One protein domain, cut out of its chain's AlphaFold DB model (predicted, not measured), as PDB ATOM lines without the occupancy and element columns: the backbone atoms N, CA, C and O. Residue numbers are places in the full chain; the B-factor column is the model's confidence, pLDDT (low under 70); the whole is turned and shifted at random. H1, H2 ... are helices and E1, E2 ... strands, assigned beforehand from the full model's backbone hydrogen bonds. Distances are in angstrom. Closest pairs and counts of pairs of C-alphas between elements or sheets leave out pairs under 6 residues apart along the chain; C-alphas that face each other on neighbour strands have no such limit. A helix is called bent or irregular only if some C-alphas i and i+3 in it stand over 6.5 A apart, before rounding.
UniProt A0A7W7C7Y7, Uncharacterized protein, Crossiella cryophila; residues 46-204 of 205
ATOM      1  N   ALA A  46      -4.888 -77.408  63.534       88.25
ATOM      2  CA  ALA A  46      -6.284 -76.975  63.553       88.25
ATOM      3  C   ALA A  46      -7.239 -78.034  64.143       88.25
ATOM      4  O   ALA A  46      -8.156 -77.681  64.879       88.25
ATOM      5  N   LEU A  47      -7.022 -79.323  63.854       90.69
ATOM      6  CA  LEU A  47      -7.814 -80.408  64.439       90.69
ATOM      7  C   LEU A  47      -7.514 -80.567  65.932       90.69
ATOM      8  O   LEU A  47      -8.438 -80.688  66.731       90.69
ATOM      9  N   GLU A  48      -6.232 -80.529  66.309       93.62
ATOM     10  CA  GLU A  48      -5.831 -80.544  67.720       93.62
ATOM     11  C   GLU A  48      -6.430 -79.357  68.473       93.62
ATOM     12  O   GLU A  48      -6.910 -79.513  69.592       93.62
ATOM     13  N   TRP A  49      -6.457 -78.181  67.844       95.31
ATOM     14  CA  TRP A  49      -7.081 -76.994  68.410       95.31
ATOM     15  C   TRP A  49      -8.587 -77.164  68.612       95.31
ATOM     16  O   TRP A  49      -9.074 -76.873  69.700       95.31
ATOM     17  N   SER A  50      -9.306 -77.694  67.616       93.12
ATOM     18  CA  SER A  50     -10.740 -77.999  67.728       93.12
ATOM     19  C   SER A  50     -11.031 -78.895  68.936       93.12
ATOM     20  O   SER A  50     -11.901 -78.583  69.737       93.12
ATOM     21  N   GLN A  51     -10.247 -79.958  69.125       93.12
ATOM     22  CA  GLN A  51     -10.397 -80.857  70.276       93.12
ATOM     23  C   GLN A  51     -10.002 -80.193  71.601       93.12
ATOM     24  O   GLN A  51     -10.511 -80.545  72.663       93.12
ATOM     25  N   ALA A  52      -9.066 -79.244  71.564       94.31
ATOM     26  CA  ALA A  52      -8.591 -78.552  72.752       94.31
ATOM     27  C   ALA A  52      -9.631 -77.574  73.322       94.31
ATOM     28  O   ALA A  52      -9.682 -77.406  74.548       94.31
ATOM     29  N   ILE A  53     -10.428 -76.937  72.453       92.88
ATOM     30  CA  ILE A  53     -11.483 -75.983  72.830       92.88
ATOM     31  C   ILE A  53     -12.817 -76.651  73.182       92.88
ATOM     32  O   ILE A  53     -13.649 -76.015  73.831       92.88
ATOM     33  N   GLU A  54     -13.007 -77.918  72.804       90.06
ATOM     34  CA  GLU A  54     -14.197 -78.694  73.158       90.06
ATOM     35  C   GLU A  54     -14.390 -78.748  74.680       90.06
ATOM     36  O   GLU A  54     -13.505 -79.130  75.464       90.06
ATOM     37  N   ARG A  55     -15.590 -78.366  75.122       83.19
ATOM     38  CA  ARG A  55     -15.954 -78.405  76.540       83.19
ATOM     39  C   ARG A  55     -16.405 -79.810  76.928       83.19
ATOM     40  O   ARG A  55     -17.443 -80.304  76.501       83.19
ATOM     41  N   MET A  56     -15.649 -80.447  77.818       71.38
ATOM     42  CA  MET A  56     -16.001 -81.772  78.327       71.38
ATOM     43  C   MET A  56     -17.206 -81.700  79.288       71.38
ATOM     44  O   MET A  56     -17.128 -81.087  80.357       71.38
ATOM     45  N   GLY A  57     -18.299 -82.389  78.943       67.88
ATOM     46  CA  GLY A  57     -19.503 -82.540  79.774       67.88
ATOM     47  C   GLY A  57     -20.665 -81.612  79.392       67.88
ATOM     48  O   GLY A  57     -20.621 -80.910  78.390       67.88
ATOM     49  N   TYR A  58     -21.739 -81.613  80.190       62.47
ATOM     50  CA  TYR A  58     -22.928 -80.791  79.925       62.47
ATOM     51  C   TYR A  58     -22.664 -79.315  80.275       62.47
ATOM     52  O   TYR A  58     -22.797 -78.914  81.434       62.47
ATOM     53  N   ALA A  59     -22.278 -78.507  79.279       60.22
ATOM     54  CA  ALA A  59     -22.059 -77.060  79.425       60.22
ATOM     55  C   ALA A  59     -23.312 -76.310  79.923       60.22
ATOM     56  O   ALA A  59     -23.195 -75.306  80.621       60.22
ATOM     57  N   THR A  60     -24.507 -76.846  79.655       65.50
ATOM     58  CA  THR A  60     -25.803 -76.287  80.078       65.50
ATOM     59  C   THR A  60     -26.019 -76.257  81.595       65.50
ATOM     60  O   THR A  60     -26.949 -75.606  82.055       65.50
ATOM     61  N   ALA A  61     -25.177 -76.934  82.383       74.31
ATOM     62  CA  ALA A  61     -25.295 -76.983  83.842       74.31
ATOM     63  C   ALA A  61     -24.410 -75.965  84.589       74.31
ATOM     64  O   ALA A  61     -24.456 -75.918  85.817       74.31
ATOM     65  N   ALA A  62     -23.554 -75.200  83.899       88.25
ATOM     66  CA  ALA A  62     -22.682 -74.230  84.558       88.25
ATOM     67  C   ALA A  62     -23.453 -72.948  84.908       88.25
ATOM     68  O   ALA A  62     -23.988 -72.289  84.029       88.25
ATOM     69  N   SER A  63     -23.465 -72.553  86.179       90.81
ATOM     70  CA  SER A  63     -24.084 -71.297  86.623       90.81
ATOM     71  C   SER A  63     -23.083 -70.152  86.788       90.81
ATOM     72  O   SER A  63     -23.481 -69.037  87.100       90.81
ATOM     73  N   THR A  64     -21.787 -70.410  86.579       94.44
ATOM     74  CA  THR A  64     -20.693 -69.434  86.725       94.44
ATOM     75  C   THR A  64     -19.651 -69.632  85.613       94.44
ATOM     76  O   THR A  64     -19.501 -70.765  85.130       94.44
ATOM     77  N   PRO A  65     -18.863 -68.599  85.250       95.00
ATOM     78  CA  PRO A  65     -17.718 -68.755  84.351       95.00
ATOM     79  C   PRO A  65     -16.736 -69.819  84.843       95.00
ATOM     80  O   PRO A  65     -16.400 -70.743  84.105       95.00
ATOM     81  N   ALA A  66     -16.378 -69.793  86.130       94.06
ATOM     82  CA  ALA A  66     -15.499 -70.787  86.742       94.06
ATOM     83  C   ALA A  66     -15.950 -72.239  86.539       94.06
ATOM     84  O   ALA A  66     -15.123 -73.108  86.270       94.06
ATOM     85  N   GLN A  67     -17.253 -72.513  86.628       92.06
ATOM     86  CA  GLN A  67     -17.787 -73.847  86.359       92.06
ATOM     87  C   GLN A  67     -17.787 -74.208  84.871       92.06
ATOM     88  O   GLN A  67     -17.731 -75.400  84.560       92.06
ATOM     89  N   ALA A  68     -17.878 -73.220  83.975       90.56
ATOM     90  CA  ALA A  68     -17.892 -73.411  82.526       90.56
ATOM     91  C   ALA A  68     -16.498 -73.731  81.949       90.56
ATOM     92  O   ALA A  68     -16.408 -74.418  80.932       90.56
ATOM     93  N   ARG A  69     -15.421 -73.312  82.626       91.31
ATOM     94  CA  ARG A  69     -14.018 -73.567  82.247       91.31
ATOM     95  C   ARG A  69     -13.623 -75.047  82.406       91.31
ATOM     96  O   ARG A  69     -13.073 -75.458  83.432       91.31
ATOM     97  N   ARG A  70     -13.943 -75.876  81.408       89.94
ATOM     98  CA  ARG A  70     -13.767 -77.346  81.415       89.94
ATOM     99  C   ARG A  70     -12.962 -77.915  80.247       89.94
ATOM    100  O   ARG A  70     -12.549 -79.080  80.317       89.94
ATOM    101  N   SER A  71     -12.707 -77.136  79.204       91.88
ATOM    102  CA  SER A  71     -11.881 -77.538  78.070       91.88
ATOM    103  C   SER A  71     -10.427 -77.778  78.496       91.88
ATOM    104  O   SER A  71     -10.021 -77.568  79.652       91.88
ATOM    105  N   TRP A  72      -9.618 -78.291  77.572       95.56
ATOM    106  CA  TRP A  72      -8.180 -78.404  77.801       95.56
ATOM    107  C   TRP A  72      -7.525 -77.018  77.844       95.56
ATOM    108  O   TRP A  72      -6.659 -76.787  78.692       95.56
ATOM    109  N   VAL A  73      -7.979 -76.082  77.004       95.62
ATOM    110  CA  VAL A  73      -7.438 -74.716  76.886       95.62
ATOM    111  C   VAL A  73      -7.476 -73.954  78.216       95.62
ATOM    112  O   VAL A  73      -6.528 -73.232  78.540       95.62
ATOM    113  N   GLU A  74      -8.499 -74.159  79.049       94.25
ATOM    114  CA  GLU A  74      -8.578 -73.478  80.349       94.25
ATOM    115  C   GLU A  74      -7.717 -74.122  81.450       94.25
ATOM    116  O   GLU A  74      -7.353 -73.452  82.419       94.25
ATOM    117  N   ARG A  75      -7.365 -75.407  81.321       93.81
ATOM    118  CA  ARG A  75      -6.729 -76.194  82.398       93.81
ATOM    119  C   ARG A  75      -5.261 -76.507  82.151       93.81
ATOM    120  O   ARG A  75      -4.493 -76.649  83.101       93.81
ATOM    121  N   ALA A  76      -4.859 -76.621  80.892       96.81
ATOM    122  CA  ALA A  76      -3.496 -76.957  80.519       96.81
ATOM    123  C   ALA A  76      -2.505 -75.830  80.870       96.81
ATOM    124  O   ALA A  76      -2.921 -74.688  81.106       96.81
ATOM    125  N   PRO A  77      -1.190 -76.114  80.906       97.81
ATOM    126  CA  PRO A  77      -0.175 -75.082  81.074       97.81
ATOM    127  C   PRO A  77      -0.288 -73.996  79.997       97.81
ATOM    128  O   PRO A  77      -0.266 -74.288  78.804       97.81
ATOM    129  N   GLU A  78      -0.333 -72.731  80.417       97.94
ATOM    130  CA  GLU A  78      -0.537 -71.563  79.542       97.94
ATOM    131  C   GLU A  78       0.420 -71.534  78.338       97.94
ATOM    132  O   GLU A  78       0.016 -71.272  77.207       97.94
ATOM    133  N   ARG A  79       1.692 -71.891  78.556       97.44
ATOM    134  CA  ARG A  79       2.703 -71.946  77.489       97.44
ATOM    135  C   ARG A  79       2.369 -72.973  76.404       97.44
ATOM    136  O   ARG A  79       2.668 -72.722  75.241       97.44
ATOM    137  N   GLN A  80       1.777 -74.112  76.770       97.94
ATOM    138  CA  GLN A  80       1.370 -75.146  75.811       97.94
ATOM    139  C   GLN A  80       0.153 -74.685  75.007       97.94
ATOM    140  O   GLN A  80       0.146 -74.820  73.788       97.94
ATOM    141  N   VAL A  81      -0.822 -74.069  75.679       97.88
ATOM    142  CA  VAL A  81      -2.010 -73.487  75.040       97.88
ATOM    143  C   VAL A  81      -1.608 -72.437  74.006       97.88
ATOM    144  O   VAL A  81      -2.020 -72.523  72.854       97.88
ATOM    145  N   LEU A  82      -0.742 -71.489  74.381       97.56
ATOM    146  CA  LEU A  82      -0.246 -70.458  73.466       97.56
ATOM    147  C   LEU A  82       0.539 -71.039  72.289       97.56
ATOM    148  O   LEU A  82       0.444 -70.522  71.178       97.56
ATOM    149  N   HIS A  83       1.334 -72.084  72.522       97.31
ATOM    150  CA  HIS A  83       2.067 -72.746  71.450       97.31
ATOM    151  C   HIS A  83       1.111 -73.371  70.429       97.31
ATOM    152  O   HIS A  83       1.245 -73.103  69.235       97.31
ATOM    153  N   LEU A  84       0.115 -74.129  70.899       96.88
ATOM    154  CA  LEU A  84      -0.873 -74.765  70.034       96.88
ATOM    155  C   LEU A  84      -1.738 -73.730  69.303       96.88
ATOM    156  O   LEU A  84      -1.902 -73.824  68.092       96.88
ATOM    157  N   PHE A  85      -2.214 -72.698  70.003       96.56
ATOM    158  CA  PHE A  85      -3.001 -71.616  69.409       96.56
ATOM    159  C   PHE A  85      -2.257 -70.914  68.266       96.56
ATOM    160  O   PHE A  85      -2.818 -70.690  67.194       96.56
ATOM    161  N   ARG A  86      -0.964 -70.614  68.456       95.75
ATOM    162  CA  ARG A  86      -0.116 -70.008  67.415       95.75
ATOM    163  C   ARG A  86       0.107 -70.941  66.229       95.75
ATOM    164  O   ARG A  86       0.130 -70.471  65.095       95.75
ATOM    165  N   ALA A  87       0.275 -72.239  66.479       95.12
ATOM    166  CA  ALA A  87       0.411 -73.237  65.421       95.12
ATOM    167  C   ALA A  87      -0.891 -73.381  64.612       95.12
ATOM    168  O   ALA A  87      -0.848 -73.422  63.386       95.12
ATOM    169  N   ALA A  88      -2.043 -73.391  65.287       94.56
ATOM    170  CA  ALA A  88      -3.360 -73.480  64.662       94.56
ATOM    171  C   ALA A  88      -3.732 -72.213  63.870       94.56
ATOM    172  O   ALA A  88      -4.330 -72.313  62.801       94.56
ATOM    173  N   SER A  89      -3.311 -71.039  64.353       91.81
ATOM    174  CA  SER A  89      -3.545 -69.738  63.702       91.81
ATOM    175  C   SER A  89      -2.538 -69.411  62.588       91.81
ATOM    176  O   SER A  89      -2.576 -68.332  61.988       91.81
ATOM    177  N   HIS A  90      -1.580 -70.304  62.320       89.19
ATOM    178  CA  HIS A  90      -0.532 -70.061  61.335       89.19
ATOM    179  C   HIS A  90      -1.110 -69.888  59.920       89.19
ATOM    180  O   HIS A  90      -2.099 -70.518  59.551       89.19
ATOM    181  N   GLY A  91      -0.480 -69.031  59.111       81.69
ATOM    182  CA  GLY A  91      -0.908 -68.786  57.730       81.69
ATOM    183  C   GLY A  91      -2.183 -67.947  57.586       81.69
ATOM    184  O   GLY A  91      -2.742 -67.903  56.495       81.69
ATOM    185  N   GLY A  92      -2.634 -67.274  58.653       76.81
ATOM    186  CA  GLY A  92      -3.817 -66.404  58.620       76.81
ATOM    187  C   GLY A  92      -5.141 -67.132  58.861       76.81
ATOM    188  O   GLY A  92      -6.200 -66.553  58.635       76.81
ATOM    189  N   ASN A  93      -5.096 -68.384  59.324       81.50
ATOM    190  CA  ASN A  93      -6.292 -69.099  59.746       81.50
ATOM    191  C   ASN A  93      -6.848 -68.481  61.033       81.50
ATOM    192  O   ASN A  93      -6.212 -68.536  62.084       81.50
ATOM    193  N   THR A  94      -8.057 -67.933  60.969       84.25
ATOM    194  CA  THR A  94      -8.793 -67.531  62.170       84.25
ATOM    195  C   THR A  94      -9.405 -68.771  62.811       84.25
ATOM    196  O   THR A  94     -10.292 -69.393  62.231       84.25
ATOM    197  N   VAL A  95      -8.935 -69.131  64.005       91.31
ATOM    198  CA  VAL A  95      -9.522 -70.208  64.815       91.31
ATOM    199  C   VAL A  95     -10.344 -69.619  65.960       91.31
ATOM    200  O   VAL A  95      -9.982 -68.578  66.515       91.31
ATOM    201  N   GLN A  96     -11.450 -70.275  66.322       91.56
ATOM    202  CA  GLN A  96     -12.230 -69.892  67.503       91.56
ATOM    203  C   GLN A  96     -11.371 -70.025  68.758       91.56
ATOM    204  O   GLN A  96     -10.624 -70.988  68.910       91.56
ATOM    205  N   ALA A  97     -11.443 -69.041  69.642       93.31
ATOM    206  CA  ALA A  97     -10.654 -69.002  70.861       93.31
ATOM    207  C   ALA A  97     -11.337 -68.104  71.897       93.31
ATOM    208  O   ALA A  97     -12.072 -67.196  71.509       93.31
ATOM    209  N   PRO A  98     -11.055 -68.282  73.190       94.56
ATOM    210  CA  PRO A  98     -11.527 -67.346  74.198       94.56
ATOM    211  C   PRO A  98     -10.938 -65.943  74.008       94.56
ATOM    212  O   PRO A  98      -9.793 -65.802  73.550       94.56
ATOM    213  N   TRP A  99     -11.673 -64.899  74.401       95.38
ATOM    214  CA  TRP A  99     -11.220 -63.501  74.291       95.38
ATOM    215  C   TRP A  99      -9.866 -63.295  74.989       95.38
ATOM    216  O   TRP A  99      -8.939 -62.703  74.426       95.38
ATOM    217  N   TRP A 100      -9.706 -63.874  76.184       96.56
ATOM    218  CA  TRP A 100      -8.501 -63.725  76.995       96.56
ATOM    219  C   TRP A 100      -7.282 -64.358  76.327       96.56
ATOM    220  O   TRP A 100      -6.164 -63.886  76.528       96.56
ATOM    221  N   LEU A 101      -7.460 -65.407  75.514       97.00
ATOM    222  CA  LEU A 101      -6.345 -66.056  74.829       97.00
ATOM    223  C   LEU A 101      -5.851 -65.205  73.664       97.00
ATOM    224  O   LEU A 101      -4.641 -65.097  73.454       97.00
ATOM    225  N   ARG A 102      -6.769 -64.569  72.931       95.50
ATOM    226  CA  ARG A 102      -6.409 -63.612  71.879       95.50
ATOM    227  C   ARG A 102      -5.699 -62.393  72.470       95.50
ATOM    228  O   ARG A 102      -4.635 -62.020  71.974       95.50
ATOM    229  N   ALA A 103      -6.210 -61.849  73.573       96.31
ATOM    230  CA  ALA A 103      -5.570 -60.754  74.303       96.31
ATOM    231  C   ALA A 103      -4.177 -61.147  74.840       96.31
ATOM    232  O   ALA A 103      -3.203 -60.416  74.655       96.31
ATOM    233  N   LEU A 104      -4.039 -62.342  75.425       97.06
ATOM    234  CA  LEU A 104      -2.756 -62.891  75.880       97.06
ATOM    235  C   LEU A 104      -1.773 -63.097  74.721       97.06
ATOM    236  O   LEU A 104      -0.586 -62.807  74.849       97.06
ATOM    237  N   HIS A 105      -2.243 -63.579  73.568       96.12
ATOM    238  CA  HIS A 105      -1.392 -63.766  72.397       96.12
ATOM    239  C   HIS A 105      -0.796 -62.443  71.901       96.12
ATOM    240  O   HIS A 105       0.383 -62.434  71.534       96.12
ATOM    241  N   ARG A 106      -1.580 -61.357  71.915       95.38
ATOM    242  CA  ARG A 106      -1.126 -60.006  71.547       95.38
ATOM    243  C   ARG A 106      -0.264 -59.334  72.617       95.38
ATOM    244  O   ARG A 106       0.467 -58.405  72.293       95.38
ATOM    245  N   GLY A 107      -0.310 -59.829  73.852       96.75
ATOM    246  CA  GLY A 107       0.402 -59.256  74.994       96.75
ATOM    247  C   GLY A 107      -0.395 -58.197  75.759       96.75
ATOM    248  O   GLY A 107       0.176 -57.525  76.613       96.75
ATOM    249  N   ASP A 108      -1.698 -58.066  75.489       97.06
ATOM    250  CA  ASP A 108      -2.587 -57.153  76.217       97.06
ATOM    251  C   ASP A 108      -2.942 -57.694  77.615       97.06
ATOM    252  O   ASP A 108      -3.225 -56.935  78.542       97.06
ATOM    253  N   LEU A 109      -2.903 -59.022  77.778       96.56
ATOM    254  CA  LEU A 109      -2.942 -59.699  79.072       96.56
ATOM    255  C   LEU A 109      -1.592 -60.348  79.357       96.56
ATOM    256  O   LEU A 109      -0.970 -60.928  78.471       96.56
ATOM    257  N   VAL A 110      -1.165 -60.289  80.619       94.06
ATOM    258  CA  VAL A 110       0.098 -60.901  81.059       94.06
ATOM    259  C   VAL A 110      -0.063 -62.409  81.269       94.06
ATOM    260  O   VAL A 110       0.818 -63.178  80.899       94.06
ATOM    261  N   HIS A 111      -1.194 -62.825  81.850       96.81
ATOM    262  CA  HIS A 111      -1.505 -64.217  82.187       96.81
ATOM    263  C   HIS A 111      -2.990 -64.514  81.979       96.81
ATOM    264  O   HIS A 111      -3.839 -63.642  82.173       96.81
ATOM    265  N   ARG A 112      -3.318 -65.776  81.700       97.12
ATOM    266  CA  ARG A 112      -4.686 -66.304  81.610       97.12
ATOM    267  C   ARG A 112      -5.493 -66.030  82.874       97.12
ATOM    268  O   ARG A 112      -6.662 -65.675  82.785       97.12
ATOM    269  N   GLN A 113      -4.872 -66.131  84.049       97.62
ATOM    270  CA  GLN A 113      -5.518 -65.818  85.326       97.62
ATOM    271  C   GLN A 113      -6.061 -64.384  85.383       97.62
ATOM    272  O   GLN A 113      -7.070 -64.164  86.044       97.62
ATOM    273  N   ALA A 114      -5.439 -63.424  84.687       96.94
ATOM    274  CA  ALA A 114      -5.974 -62.067  84.605       96.94
ATOM    275  C   ALA A 114      -7.283 -62.029  83.802       96.94
ATOM    276  O   ALA A 114      -8.217 -61.352  84.212       96.94
ATOM    277  N   GLY A 115      -7.383 -62.808  82.719       96.56
ATOM    278  CA  GLY A 115      -8.635 -62.996  81.982       96.56
ATOM    279  C   GLY A 115      -9.721 -63.626  82.852       96.56
ATOM    280  O   GLY A 115     -10.801 -63.064  82.988       96.56
ATOM    281  N   PHE A 116      -9.403 -64.727  83.542       97.69
ATOM    282  CA  PHE A 116     -10.354 -65.388  84.448       97.69
ATOM    283  C   PHE A 116     -10.845 -64.467  85.569       97.69
ATOM    284  O   PHE A 116     -12.023 -64.495  85.906       97.69
ATOM    285  N   ALA A 117      -9.973 -63.620  86.118       97.56
ATOM    286  CA  ALA A 117     -10.366 -62.651  87.136       97.56
ATOM    287  C   ALA A 117     -11.365 -61.605  86.605       97.56
ATOM    288  O   ALA A 117     -12.240 -61.171  87.350       97.56
ATOM    289  N   VAL A 118     -11.263 -61.215  85.327       97.44
ATOM    290  CA  VAL A 118     -12.247 -60.330  84.683       97.44
ATOM    291  C   VAL A 118     -13.594 -61.041  84.546       97.44
ATOM    292  O   VAL A 118     -14.611 -60.472  84.934       97.44
ATOM    293  N   GLU A 119     -13.606 -62.287  84.064       97.44
ATOM    294  CA  GLU A 119     -14.832 -63.094  83.936       97.44
ATOM    295  C   GLU A 119     -15.544 -63.268  85.279       97.44
ATOM    296  O   GLU A 119     -16.740 -63.003  85.409       97.44
ATOM    297  N   ASP A 120     -14.788 -63.704  86.286       97.94
ATOM    298  CA  ASP A 120     -15.314 -64.010  87.609       97.94
ATOM    299  C   ASP A 120     -15.780 -62.728  88.315       97.94
ATOM    300  O   ASP A 120     -16.839 -62.729  88.938       97.94
ATOM    301  N   GLY A 121     -15.055 -61.615  88.157       97.88
ATOM    302  CA  GLY A 121     -15.437 -60.322  88.730       97.88
ATOM    303  C   GLY A 121     -16.712 -59.744  88.114       97.88
ATOM    304  O   GLY A 121     -17.559 -59.212  88.831       97.88
ATOM    305  N   VAL A 122     -16.896 -59.877  86.796       98.12
ATOM    306  CA  VAL A 122     -18.152 -59.481  86.135       98.12
ATOM    307  C   VAL A 122     -19.300 -60.362  86.606       98.12
ATOM    308  O   VAL A 122     -20.370 -59.848  86.928       98.12
ATOM    309  N   HIS A 123     -19.071 -61.672  86.724       98.00
ATOM    310  CA  HIS A 123     -20.078 -62.569  87.272       98.00
ATOM    311  C   HIS A 123     -20.472 -62.191  88.700       98.00
ATOM    312  O   HIS A 123     -21.659 -62.091  88.982       98.00
ATOM    313  N   GLU A 124     -19.507 -61.947  89.583       97.75
ATOM    314  CA  GLU A 124     -19.767 -61.552  90.969       97.75
ATOM    315  C   GLU A 124     -20.570 -60.245  91.056       97.75
ATOM    316  O   GLU A 124     -21.504 -60.134  91.857       97.75
ATOM    317  N   LEU A 125     -20.258 -59.271  90.198       97.25
ATOM    318  CA  LEU A 125     -20.983 -58.007  90.136       97.25
ATOM    319  C   LEU A 125     -22.445 -58.194  89.698       97.25
ATOM    320  O   LEU A 125     -23.340 -57.589  90.289       97.25
ATOM    321  N   LEU A 126     -22.689 -59.012  88.671       97.19
ATOM    322  CA  LEU A 126     -24.011 -59.170  88.058       97.19
ATOM    323  C   LEU A 126     -24.893 -60.193  88.785       97.19
ATOM    324  O   LEU A 126     -26.082 -59.953  88.955       97.19
ATOM    325  N   ALA A 127     -24.334 -61.303  89.271       94.75
ATOM    326  CA  ALA A 127     -25.093 -62.391  89.900       94.75
ATOM    327  C   ALA A 127     -25.820 -61.968  91.190       94.75
ATOM    328  O   ALA A 127     -26.797 -62.598  91.591       94.75
ATOM    329  N   ASN A 128     -25.364 -60.894  91.835       90.12
ATOM    330  CA  ASN A 128     -26.001 -60.326  93.022       90.12
ATOM    331  C   ASN A 128     -27.155 -59.360  92.695       90.12
ATOM    332  O   ASN A 128     -27.742 -58.772  93.607       90.12
ATOM    333  N   ARG A 129     -27.475 -59.158  91.412       92.88
ATOM    334  CA  ARG A 129     -28.473 -58.189  90.955       92.88
ATOM    335  C   ARG A 129     -29.697 -58.899  90.369       92.88
ATOM    336  O   ARG A 129     -29.541 -59.794  89.539       92.88
ATOM    337  N   PRO A 130     -30.924 -58.508  90.762       91.69
ATOM    338  CA  PRO A 130     -32.137 -59.076  90.183       91.69
ATOM    339  C   PRO A 130     -32.196 -58.878  88.665       91.69
ATOM    340  O   PRO A 130     -31.897 -57.794  88.171       91.69
ATOM    341  N   GLY A 131     -32.619 -59.915  87.940       91.88
ATOM    342  CA  GLY A 131     -32.813 -59.871  86.487       91.88
ATOM    343  C   GLY A 131     -31.572 -60.195  85.654       91.88
ATOM    344  O   GLY A 131     -31.714 -60.387  84.452       91.88
ATOM    345  N   TRP A 132     -30.384 -60.303  86.257       95.25
ATOM    346  CA  TRP A 132     -29.177 -60.740  85.555       95.25
ATOM    347  C   TRP A 132     -28.976 -62.252  85.650       95.25
ATOM    348  O   TRP A 132     -29.045 -62.837  86.731       95.25
ATOM    349  N   PHE A 133     -28.650 -62.878  84.522       93.69
ATOM    350  CA  PHE A 133     -28.405 -64.315  84.430       93.69
ATOM    351  C   PHE A 133     -27.148 -64.592  83.619       93.69
ATOM    352  O   PHE A 133     -26.893 -63.941  82.611       93.69
ATOM    353  N   TYR A 134     -26.358 -65.571  84.057       95.44
ATOM    354  CA  TYR A 134     -25.215 -66.057  83.294       95.44
ATOM    355  C   TYR A 134     -25.654 -67.147  82.313       95.44
ATOM    356  O   TYR A 134     -26.308 -68.114  82.707       95.44
ATOM    357  N   VAL A 135     -25.248 -67.003  81.055       92.88
ATOM    358  CA  VAL A 135     -25.559 -67.910  79.954       92.88
ATOM    359  C   VAL A 135     -24.283 -68.649  79.529       92.88
ATOM    360  O   VAL A 135     -23.422 -68.077  78.855       92.88
ATOM    361  N   PRO A 136     -24.115 -69.928  79.917       88.75
ATOM    362  CA  PRO A 136     -22.904 -70.695  79.630       88.75
ATOM    363  C   PRO A 136     -22.882 -71.344  78.238       88.75
ATOM    364  O   PRO A 136     -21.810 -71.754  77.794       88.75
ATOM    365  N   TRP A 137     -24.028 -71.526  77.572       76.56
ATOM    366  CA  TRP A 137     -24.163 -72.385  76.381       76.56
ATOM    367  C   TRP A 137     -23.810 -71.676  75.065       76.56
ATOM    368  O   TRP A 137     -24.577 -71.659  74.109       76.56
ATOM    369  N   VAL A 138     -22.613 -71.108  75.016       75.62
ATOM    370  CA  VAL A 138     -21.991 -70.600  73.784       75.62
ATOM    371  C   VAL A 138     -21.272 -71.711  73.012       75.62
ATOM    372  O   VAL A 138     -21.131 -72.826  73.530       75.62
ATOM    373  N   GLY A 139     -20.832 -71.422  71.782       77.56
ATOM    374  CA  GLY A 139     -20.062 -72.360  70.967       77.56
ATOM    375  C   GLY A 139     -18.741 -72.785  71.623       77.56
ATOM    376  O   GLY A 139     -18.270 -72.179  72.589       77.56
ATOM    377  N   ASP A 140     -18.125 -73.852  71.109       80.25
ATOM    378  CA  ASP A 140     -16.810 -74.283  71.587       80.25
ATOM    379  C   ASP A 140     -15.760 -73.184  71.370       80.25
ATOM    380  O   ASP A 140     -15.723 -72.512  70.339       80.25
ATOM    381  N   GLY A 141     -14.902 -72.986  72.370       77.62
ATOM    382  CA  GLY A 141     -13.909 -71.911  72.355       77.62
ATOM    383  C   GLY A 141     -14.480 -70.498  72.495       77.62
ATOM    384  O   GLY A 141     -13.700 -69.555  72.427       77.62
ATOM    385  N   GLU A 142     -15.782 -70.327  72.703       84.62
ATOM    386  CA  GLU A 142     -16.385 -69.038  73.053       84.62
ATOM    387  C   GLU A 142     -16.536 -68.909  74.572       84.62
ATOM    388  O   GLU A 142     -16.482 -69.898  75.307       84.62
ATOM    389  N   ASP A 143     -16.737 -67.687  75.053       86.75
ATOM    390  CA  ASP A 143     -16.936 -67.379  76.468       86.75
ATOM    391  C   ASP A 143     -18.422 -67.144  76.748       86.75
ATOM    392  O   ASP A 143     -19.144 -66.621  75.901       86.75
ATOM    393  N   GLY A 144     -18.897 -67.567  77.922       92.25
ATOM    394  CA  GLY A 144     -20.274 -67.279  78.321       92.25
ATOM    395  C   GLY A 144     -20.518 -65.774  78.453       92.25
ATOM    396  O   GLY A 144     -19.584 -64.976  78.543       92.25
ATOM    397  N   TYR A 145     -21.786 -65.389  78.499       95.69
ATOM    398  CA  TYR A 145     -22.207 -63.991  78.601       95.69
ATOM    399  C   TYR A 145     -23.286 -63.820  79.669       95.69
ATOM    400  O   TYR A 145     -23.706 -64.792  80.300       95.69
ATOM    401  N   TRP A 146     -23.720 -62.583  79.898       97.00
ATOM    402  CA  TRP A 146     -24.793 -62.284  80.843       97.00
ATOM    403  C   TRP A 146     -25.944 -61.582  80.151       97.00
ATOM    404  O   TRP A 146     -25.720 -60.677  79.355       97.00
ATOM    405  N   GLU A 147     -27.164 -61.968  80.494       95.00
ATOM    406  CA  GLU A 147     -28.389 -61.342  80.007       95.00
ATOM    407  C   GLU A 147     -29.112 -60.653  81.152       95.00
ATOM    408  O   GLU A 147     -29.192 -61.194  82.257       95.00
ATOM    409  N   TYR A 148     -29.666 -59.480  80.866       93.69
ATOM    410  CA  TYR A 148     -30.578 -58.773  81.743       93.69
ATOM    411  C   TYR A 148     -32.003 -58.867  81.210       93.69
ATOM    412  O   TYR A 148     -32.314 -58.370  80.126       93.69
ATOM    413  N   VAL A 149     -32.876 -59.478  82.008       87.69
ATOM    414  CA  VAL A 149     -34.316 -59.543  81.768       87.69
ATOM    415  C   VAL A 149     -35.017 -58.875  82.956       87.69
ATOM    416  O   VAL A 149     -34.961 -59.409  84.071       87.69
ATOM    417  N   PRO A 150     -35.678 -57.719  82.753       76.62
ATOM    418  CA  PRO A 150     -36.457 -57.075  83.801       76.62
ATOM    419  C   PRO A 150     -37.504 -58.034  84.370       76.62
ATOM    420  O   PRO A 150     -38.115 -58.816  83.645       76.62
ATOM    421  N   SER A 151     -37.747 -57.963  85.678       65.56
ATOM    422  CA  SER A 151     -38.713 -58.844  86.349       65.56
ATOM    423  C   SER A 151     -40.179 -58.550  85.998       65.56
ATOM    424  O   SER A 151     -41.052 -59.293  86.441       65.56
ATOM    425  N   ASP A 152     -40.462 -57.484  85.241       63.75
ATOM    426  CA  ASP A 152     -41.818 -57.094  84.855       63.75
ATOM    427  C   ASP A 152     -42.218 -57.775  83.523       63.75
ATOM    428  O   ASP A 152     -41.646 -57.472  82.471       63.75
ATOM    429  N   PRO A 153     -43.172 -58.726  83.530       51.03
ATOM    430  CA  PRO A 153     -43.482 -59.595  82.387       51.03
ATOM    431  C   PRO A 153     -44.162 -58.893  81.194       51.03
ATOM    432  O   PRO A 153     -44.533 -59.562  80.231       51.03
ATOM    433  N   GLY A 154     -44.349 -57.570  81.235       52.41
ATOM    434  CA  GLY A 154     -44.968 -56.789  80.158       52.41
ATOM    435  C   GLY A 154     -43.996 -56.121  79.178       52.41
ATOM    436  O   GLY A 154     -44.459 -55.526  78.208       52.41
ATOM    437  N   THR A 155     -42.680 -56.175  79.425       55.66
ATOM    438  CA  THR A 155     -41.700 -55.292  78.750       55.66
ATOM    439  C   THR A 155     -40.721 -56.011  77.810       55.66
ATOM    440  O   THR A 155     -40.037 -55.345  77.041       55.66
ATOM    441  N   SER A 156     -40.634 -57.347  77.820       56.34
ATOM    442  CA  SER A 156     -39.620 -58.094  77.052       56.34
ATOM    443  C   SER A 156     -40.212 -58.918  75.902       56.34
ATOM    444  O   SER A 156     -40.467 -60.113  76.013       56.34
ATOM    445  N   THR A 157     -40.412 -58.273  74.751       59.53
ATOM    446  CA  THR A 157     -40.702 -58.944  73.465       59.53
ATOM    447  C   THR A 157     -39.474 -59.075  72.557       59.53
ATOM    448  O   THR A 157     -39.562 -59.720  71.514       59.53
ATOM    449  N   GLY A 158     -38.334 -58.498  72.953       75.50
ATOM    450  CA  GLY A 158     -37.079 -58.488  72.194       75.50
ATOM    451  C   GLY A 158     -35.937 -59.286  72.827       75.50
ATOM    452  O   GLY A 158     -36.075 -59.869  73.903       75.50
ATOM    453  N   LEU A 159     -34.789 -59.282  72.146       84.56
ATOM    454  CA  LEU A 159     -33.523 -59.776  72.677       84.56
ATOM    455  C   LEU A 159     -33.113 -58.936  73.902       84.56
ATOM    456  O   LEU A 159     -33.237 -57.705  73.857       84.56
ATOM    457  N   PRO A 160     -32.652 -59.576  74.992       90.62
ATOM    458  CA  PRO A 160     -32.335 -58.894  76.241       90.62
ATOM    459  C   PRO A 160     -31.083 -58.022  76.118       90.62
ATOM    460  O   PRO A 160     -30.282 -58.177  75.198       90.62
ATOM    461  N   THR A 161     -30.880 -57.134  77.092       93.31
ATOM    462  CA  THR A 161     -29.592 -56.449  77.237       93.31
ATOM    463  C   THR A 161     -28.527 -57.486  77.591       93.31
ATOM    464  O   THR A 161     -28.707 -58.262  78.530       93.31
ATOM    465  N   THR A 162     -27.414 -57.510  76.860       94.88
ATOM    466  CA  THR A 162     -26.363 -58.524  77.012       94.88
ATOM    467  C   THR A 162     -25.030 -57.885  77.375       94.88
ATOM    468  O   THR A 162     -24.633 -56.892  76.777       94.88
ATOM    469  N   VAL A 163     -24.294 -58.477  78.310       97.38
ATOM    470  CA  VAL A 163     -22.883 -58.158  78.565       97.38
ATOM    471  C   VAL A 163     -22.041 -59.300  78.022       97.38
ATOM    472  O   VAL A 163     -22.206 -60.444  78.443       97.38
ATOM    473  N   THR A 164     -21.128 -58.997  77.107       96.75
ATOM    474  CA  THR A 164     -20.207 -59.968  76.507       96.75
ATOM    475  C   THR A 164     -18.768 -59.563  76.766       96.75
ATOM    476  O   THR A 164     -18.439 -58.376  76.793       96.75
ATOM    477  N   LEU A 165     -17.892 -60.551  76.904       96.81
ATOM    478  CA  LEU A 165     -16.458 -60.313  76.931       96.81
ATOM    479  C   LEU A 165     -15.908 -60.273  75.510       96.81
ATOM    480  O   LEU A 165     -16.335 -61.025  74.636       96.81
ATOM    481  N   THR A 166     -14.950 -59.390  75.285       95.62
ATOM    482  CA  THR A 166     -14.376 -59.145  73.965       95.62
ATOM    483  C   THR A 166     -12.895 -58.871  74.094       95.62
ATOM    484  O   THR A 166     -12.421 -58.445  75.139       95.62
ATOM    485  N   ASP A 167     -12.149 -59.091  73.021       94.81
ATOM    486  CA  ASP A 167     -10.752 -58.695  72.902       94.81
ATOM    487  C   ASP A 167     -10.552 -57.544  71.902       94.81
ATOM    488  O   ASP A 167      -9.413 -57.214  71.577       94.81
ATOM    489  N   ALA A 168     -11.635 -56.925  71.421       95.06
ATOM    490  CA  ALA A 168     -11.596 -55.828  70.453       95.06
ATOM    491  C   ALA A 168     -11.082 -54.498  71.042       95.06
ATOM    492  O   ALA A 168     -10.606 -53.635  70.306       95.06
ATOM    493  N   HIS A 169     -11.163 -54.323  72.363       95.88
ATOM    494  CA  HIS A 169     -10.686 -53.137  73.074       95.88
ATOM    495  C   HIS A 169     -10.240 -53.484  74.500       95.88
ATOM    496  O   HIS A 169     -10.756 -54.413  75.108       95.88
ATOM    497  N   LEU A 170      -9.350 -52.673  75.086       95.00
ATOM    498  CA  LEU A 170      -8.729 -52.928  76.403       95.00
ATOM    499  C   LEU A 170      -9.692 -52.860  77.604       95.00
ATOM    500  O   LEU A 170      -9.317 -53.173  78.729       95.00
ATOM    501  N   GLY A 171     -10.920 -52.399  77.374       93.56
ATOM    502  CA  GLY A 171     -12.003 -52.472  78.357       93.56
ATOM    503  C   GLY A 171     -12.582 -53.881  78.537       93.56
ATOM    504  O   GLY A 171     -13.196 -54.148  79.565       93.56
ATOM    505  N   TRP A 172     -12.370 -54.764  77.557       96.88
ATOM    506  CA  TRP A 172     -12.765 -56.177  77.545       96.88
ATOM    507  C   TRP A 172     -14.261 -56.491  77.657       96.88
ATOM    508  O   TRP A 172     -14.625 -57.662  77.647       96.88
ATOM    509  N   LEU A 173     -15.127 -55.480  77.752       97.69
ATOM    510  CA  LEU A 173     -16.569 -55.640  77.921       97.69
ATOM    511  C   LEU A 173     -17.346 -54.852  76.876       97.69
ATOM    512  O   LEU A 173     -17.230 -53.630  76.812       97.69
ATOM    513  N   ASP A 174     -18.197 -55.555  76.148       97.50
ATOM    514  CA  ASP A 174     -19.218 -54.975  75.288       97.50
ATOM    515  C   ASP A 174     -20.584 -55.136  75.957       97.50
ATOM    516  O   ASP A 174     -20.908 -56.204  76.482       97.50
ATOM    517  N   VAL A 175     -21.390 -54.075  75.935       97.19
ATOM    518  CA  VAL A 175     -22.793 -54.124  76.358       97.19
ATOM    519  C   VAL A 175     -23.681 -53.905  75.148       97.19
ATOM    520  O   VAL A 175     -23.615 -52.862  74.498       97.19
ATOM    521  N   HIS A 176     -24.526 -54.883  74.861       94.62
ATOM    522  CA  HIS A 176     -25.506 -54.859  73.786       94.62
ATOM    523  C   HIS A 176     -26.852 -54.456  74.382       94.62
ATOM    524  O   HIS A 176     -27.368 -55.189  75.224       94.62
ATOM    525  N   PRO A 177     -27.422 -53.301  74.008       92.00
ATOM    526  CA  PRO A 177     -28.741 -52.917  74.491       92.00
ATOM    527  C   PRO A 177     -29.829 -53.883  74.014       92.00
ATOM    528  O   PRO A 177     -29.745 -54.431  72.907       92.00
ATOM    529  N   ALA A 178     -30.887 -54.014  74.815       89.44
ATOM    530  CA  ALA A 178     -32.091 -54.721  74.408       89.44
ATOM    531  C   ALA A 178     -32.636 -54.168  73.079       89.44
ATOM    532  O   ALA A 178     -32.649 -52.957  72.827       89.44
ATOM    533  N   HIS A 179     -33.062 -55.073  72.201       84.94
ATOM    534  CA  HIS A 179     -33.565 -54.731  70.874       84.94
ATOM    535  C   HIS A 179     -34.483 -55.830  70.340       84.94
ATOM    536  O   HIS A 179     -34.317 -57.001  70.654       84.94
ATOM    537  N   GLU A 180     -35.459 -55.474  69.508       80.62
ATOM    538  CA  GLU A 180     -36.397 -56.465  68.961       80.62
ATOM    539  C   GLU A 180     -35.933 -57.060  67.630       80.62
ATOM    540  O   GLU A 180     -36.068 -58.259  67.420       80.62
ATOM    541  N   ASN A 181     -35.398 -56.233  66.725       74.62
ATOM    542  CA  ASN A 181     -35.083 -56.655  65.352       74.62
ATOM    543  C   ASN A 181     -33.791 -56.042  64.798       74.62
ATOM    544  O   ASN A 181     -33.083 -56.710  64.052       74.62
ATOM    545  N   ASP A 182     -33.493 -54.783  65.135       80.19
ATOM    546  CA  ASP A 182     -32.292 -54.091  64.659       80.19
ATOM    547  C   ASP A 182     -31.278 -53.966  65.808       80.19
ATOM    548  O   ASP A 182     -31.570 -53.272  66.793       80.19
ATOM    549  N   PRO A 183     -30.134 -54.671  65.747       79.75
ATOM    550  CA  PRO A 183     -29.142 -54.632  66.806       79.75
ATOM    551  C   PRO A 183     -28.567 -53.226  66.938       79.75
ATOM    552  O   PRO A 183     -27.985 -52.661  66.008       79.75
ATOM    553  N   ARG A 184     -28.702 -52.654  68.136       85.38
ATOM    554  CA  ARG A 184     -28.002 -51.413  68.465       85.38
ATOM    555  C   ARG A 184     -26.499 -51.692  68.566       85.38
ATOM    556  O   ARG A 184     -26.121 -52.771  69.022       85.38
ATOM    557  N   PRO A 185     -25.635 -50.735  68.181       90.31
ATOM    558  CA  PRO A 185     -24.198 -50.898  68.337       90.31
ATOM    559  C   PRO A 185     -23.824 -51.234  69.781       90.31
ATOM    560  O   PRO A 185     -24.343 -50.620  70.717       90.31
ATOM    561  N   ALA A 186     -22.891 -52.172  69.934       94.31
ATOM    562  CA  ALA A 186     -22.321 -52.500  71.227       94.31
ATOM    563  C   ALA A 186     -21.660 -51.264  71.849       94.31
ATOM    564  O   ALA A 186     -20.972 -50.484  71.181       94.31
ATOM    565  N   VAL A 187     -21.875 -51.091  73.146       96.50
ATOM    566  CA  VAL A 187     -21.260 -50.035  73.934       96.50
ATOM    567  C   VAL A 187     -20.050 -50.619  74.649       96.50
ATOM    568  O   VAL A 187     -20.200 -51.390  75.596       96.50
ATOM    569  N   ALA A 188     -18.858 -50.201  74.228       97.56
ATOM    570  CA  ALA A 188     -17.617 -50.570  74.894       97.56
ATOM    571  C   ALA A 188     -17.582 -50.008  76.325       97.56
ATOM    572  O   ALA A 188     -17.796 -48.812  76.562       97.56
ATOM    573  N   VAL A 189     -17.274 -50.868  77.291       97.00
ATOM    574  CA  VAL A 189     -17.184 -50.541  78.714       97.00
ATOM    575  C   VAL A 189     -15.766 -50.779  79.220       97.00
ATOM    576  O   VAL A 189     -15.121 -51.781  78.918       97.00
ATOM    577  N   ALA A 190     -15.258 -49.822  80.000       93.75
ATOM    578  CA  ALA A 190     -13.900 -49.836  80.534       93.75
ATOM    579  C   ALA A 190     -13.785 -50.735  81.778       93.75
ATOM    580  O   ALA A 190     -13.701 -50.251  82.912       93.75
ATOM    581  N   GLY A 191     -13.780 -52.050  81.557       94.12
ATOM    582  CA  GLY A 191     -13.587 -53.059  82.595       94.12
ATOM    583  C   GLY A 191     -14.668 -53.051  83.678       94.12
ATOM    584  O   GLY A 191     -15.716 -52.412  83.560       94.12
ATOM    585  N   LEU A 192     -14.391 -53.765  84.771       96.06
ATOM    586  CA  LEU A 192     -15.362 -54.001  85.842       96.06
ATOM    587  C   LEU A 192     -15.847 -52.711  86.523       96.06
ATOM    588  O   LEU A 192     -17.036 -52.560  86.787       96.06
ATOM    589  N   ALA A 193     -14.942 -51.765  86.784       96.25
ATOM    590  CA  ALA A 193     -15.297 -50.492  87.411       96.25
ATOM    591  C   ALA A 193     -16.178 -49.629  86.494       96.25
ATOM    592  O   ALA A 193     -17.137 -49.016  86.961       96.25
ATOM    593  N   GLY A 194     -15.883 -49.615  85.188       96.75
ATOM    594  CA  GLY A 194     -16.711 -48.937  84.195       96.75
ATOM    595  C   GLY A 194     -18.104 -49.553  84.096       96.75
ATOM    596  O   GLY A 194     -19.085 -48.816  84.018       96.75
ATOM    597  N   LEU A 195     -18.197 -50.885  84.165       97.19
ATOM    598  CA  LEU A 195     -19.478 -51.587  84.194       97.19
ATOM    599  C   LEU A 195     -20.264 -51.194  85.444       97.19
ATOM    600  O   LEU A 195     -21.372 -50.681  85.323       97.19
ATOM    601  N   ALA A 196     -19.659 -51.330  86.627       96.94
ATOM    602  CA  ALA A 196     -20.291 -50.993  87.901       96.94
ATOM    603  C   ALA A 196     -20.838 -49.555  87.936       96.94
ATOM    604  O   ALA A 196     -21.947 -49.332  88.414       96.94
ATOM    605  N   ALA A 197     -20.092 -48.591  87.387       97.25
ATOM    606  CA  ALA A 197     -20.505 -47.191  87.331       97.25
ATOM    607  C   ALA A 197     -21.717 -46.937  86.416       97.25
ATOM    608  O   ALA A 197     -22.442 -45.966  86.626       97.25
ATOM    609  N   ARG A 198     -21.939 -47.790  85.408       96.50
ATOM    610  CA  ARG A 198     -22.993 -47.632  84.394       96.50
ATOM    611  C   ARG A 198     -24.157 -48.601  84.554       96.50
ATOM    612  O   ARG A 198     -25.120 -48.495  83.807       96.50
ATOM    613  N   LEU A 199     -24.119 -49.515  85.524       95.00
ATOM    614  CA  LEU A 199     -25.157 -50.541  85.678       95.00
ATOM    615  C   LEU A 199     -26.573 -49.970  85.773       95.00
ATOM    616  O   LEU A 199     -27.463 -50.467  85.100       95.00
ATOM    617  N   ALA A 200     -26.776 -48.906  86.553       92.75
ATOM    618  CA  ALA A 200     -28.098 -48.294  86.691       92.75
ATOM    619  C   ALA A 200     -28.615 -47.676  85.377       92.75
ATOM    620  O   ALA A 200     -29.817 -47.662  85.141       92.75
ATOM    621  N   GLU A 201     -27.716 -47.164  84.529       94.00
ATOM    622  CA  GLU A 201     -28.045 -46.674  83.185       94.00
ATOM    623  C   GLU A 201     -28.415 -47.850  82.270       94.00
ATOM    624  O   GLU A 201     -29.453 -47.811  81.620       94.00
ATOM    625  N   ILE A 202     -27.589 -48.902  82.268       93.62
ATOM    626  CA  ILE A 202     -27.733 -50.100  81.427       93.62
ATOM    627  C   ILE A 202     -29.034 -50.854  81.728       93.62
ATOM    628  O   ILE A 202     -29.716 -51.303  80.814       93.62
ATOM    629  N   GLU A 203     -29.389 -50.989  83.004       91.00
ATOM    630  CA  GLU A 203     -30.629 -51.646  83.441       91.00
ATOM    631  C   GLU A 203     -31.888 -50.841  83.090       91.00
ATOM    632  O   GLU A 203     -32.989 -51.383  83.128       91.00
ATOM    633  N   GLY A 204     -31.736 -49.555  82.759       85.81
ATOM    634  CA  GLY A 204     -32.829 -48.682  82.338       85.81
ATOM    635  C   GLY A 204     -33.009 -48.560  80.821       85.81
ATOM    636  O   GLY A 204     -33.838 -47.749  80.402       85.81
TER     637      GLY A 204
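AT A GLANCE: This is residues 46 to 204 of the 205 residues of an uncharacterized protein of Crossiella cryophila (UniProt A0A7W7C7Y7). A strongly twisted sheet of five strands is covered on one face by two helices side by side, H6 and H7. H5 pairs with the first part of H6 as a helical hairpin, H1, H3 and H4 cluster at that end of the long axis, and the link of residues 149 to 160 lies at the other end. The printed part has 159 residues with seven named helices and five named strands, in the order H1 H2 H3 H4 H5 H6 E1 E2 E3 E4 E5 H7; the sheet, E1 E2 E3 E4 E5, is antiparallel throughout and the class is mixed. The whole is compact, with a radius of gyration of the C-alphas of 16.3 A, and elongated, spanning 49 by 31 by 30 A.

HOW THE PARTS SIT: The sheet holds E1, residues 132 to 135, E2, 145 to 148, E3, 161 to 165, E4, 172 to 176, and E5, 187 to 190. It is a meander, each strand the antiparallel neighbour of the one before, and each such pair is a hairpin. Within hydrogen-bond range are N 135 and O 145 at 2.8 A, N 148 and O 161 at 2.8 A, N 164 and O 174 at 2.9 A, and N 187 and O 175 at 2.8 A. H6, residues 112 to 127, is on the sheet at a height of 8.6 A and runs along the strands, at 16 degrees to E2 on the local plane. H7, residues 191 to 202, is on the same face, making two layers, helices on one face of a sheet. With its residues 191 to 196 alone H7 touches residues 118 to 125 of H6, closest at the C-alphas of Leu 192 and Val 122, 6.2 A, at a shallow tilt of 23 degrees, the same way. H6 is the hub: it also touches H2, residues 65 to 68, at the C-alphas of Asp 120 and Pro 65, 6.2 A, and H5, residues 99 to 106, at those of Gly 115 and Trp 100, 5.0 A. H5 and H6 form a helical hairpin with a shallow tilt of 29 degrees, and H5 only grazes the sheet. H4, residues 78 to 88, is close to H5 but not clearly touching, with the C-alphas of Leu 82 and His 105 6.9 A apart. H1, residues 46 to 53, touches H4 at the C-alphas of Ala 46 and Ala 88, 4.7 A, and H3, residues 72 to 75, at those of Ala 52 and Trp 72, 5.1 A. Every O i to N i+4 pair is within hydrogen-bond range in H1, H4, H5 and H6, and 6 of 8 are in H7; H2 and H3 are too short for such a pair.

IN THESE COORDINATES: H1 begins at C-alpha 46, (-6.284, -76.975, 63.553). H6 measures 22.4 A from C-alpha 112 to C-alpha 127, H4 15.3 A, E3 13.7 A and E4 13.3 A. H7 measures 14.5 A and ends at C-alpha 202, (-27.733, -50.100, 81.427); it is irregular, with C-alphas 197 and 200 7.7 A apart.

THE WHOLE: The two C-alphas farthest apart, those of Gly 91 and Gly 154, are 50.9 A from each other. The printed part has no cut, and the links H1 to H2 and E2 to E3 are long. The mean pLDDT of the printed part is 90.2; residues 57 to 60 and 151 to 157 are under 70.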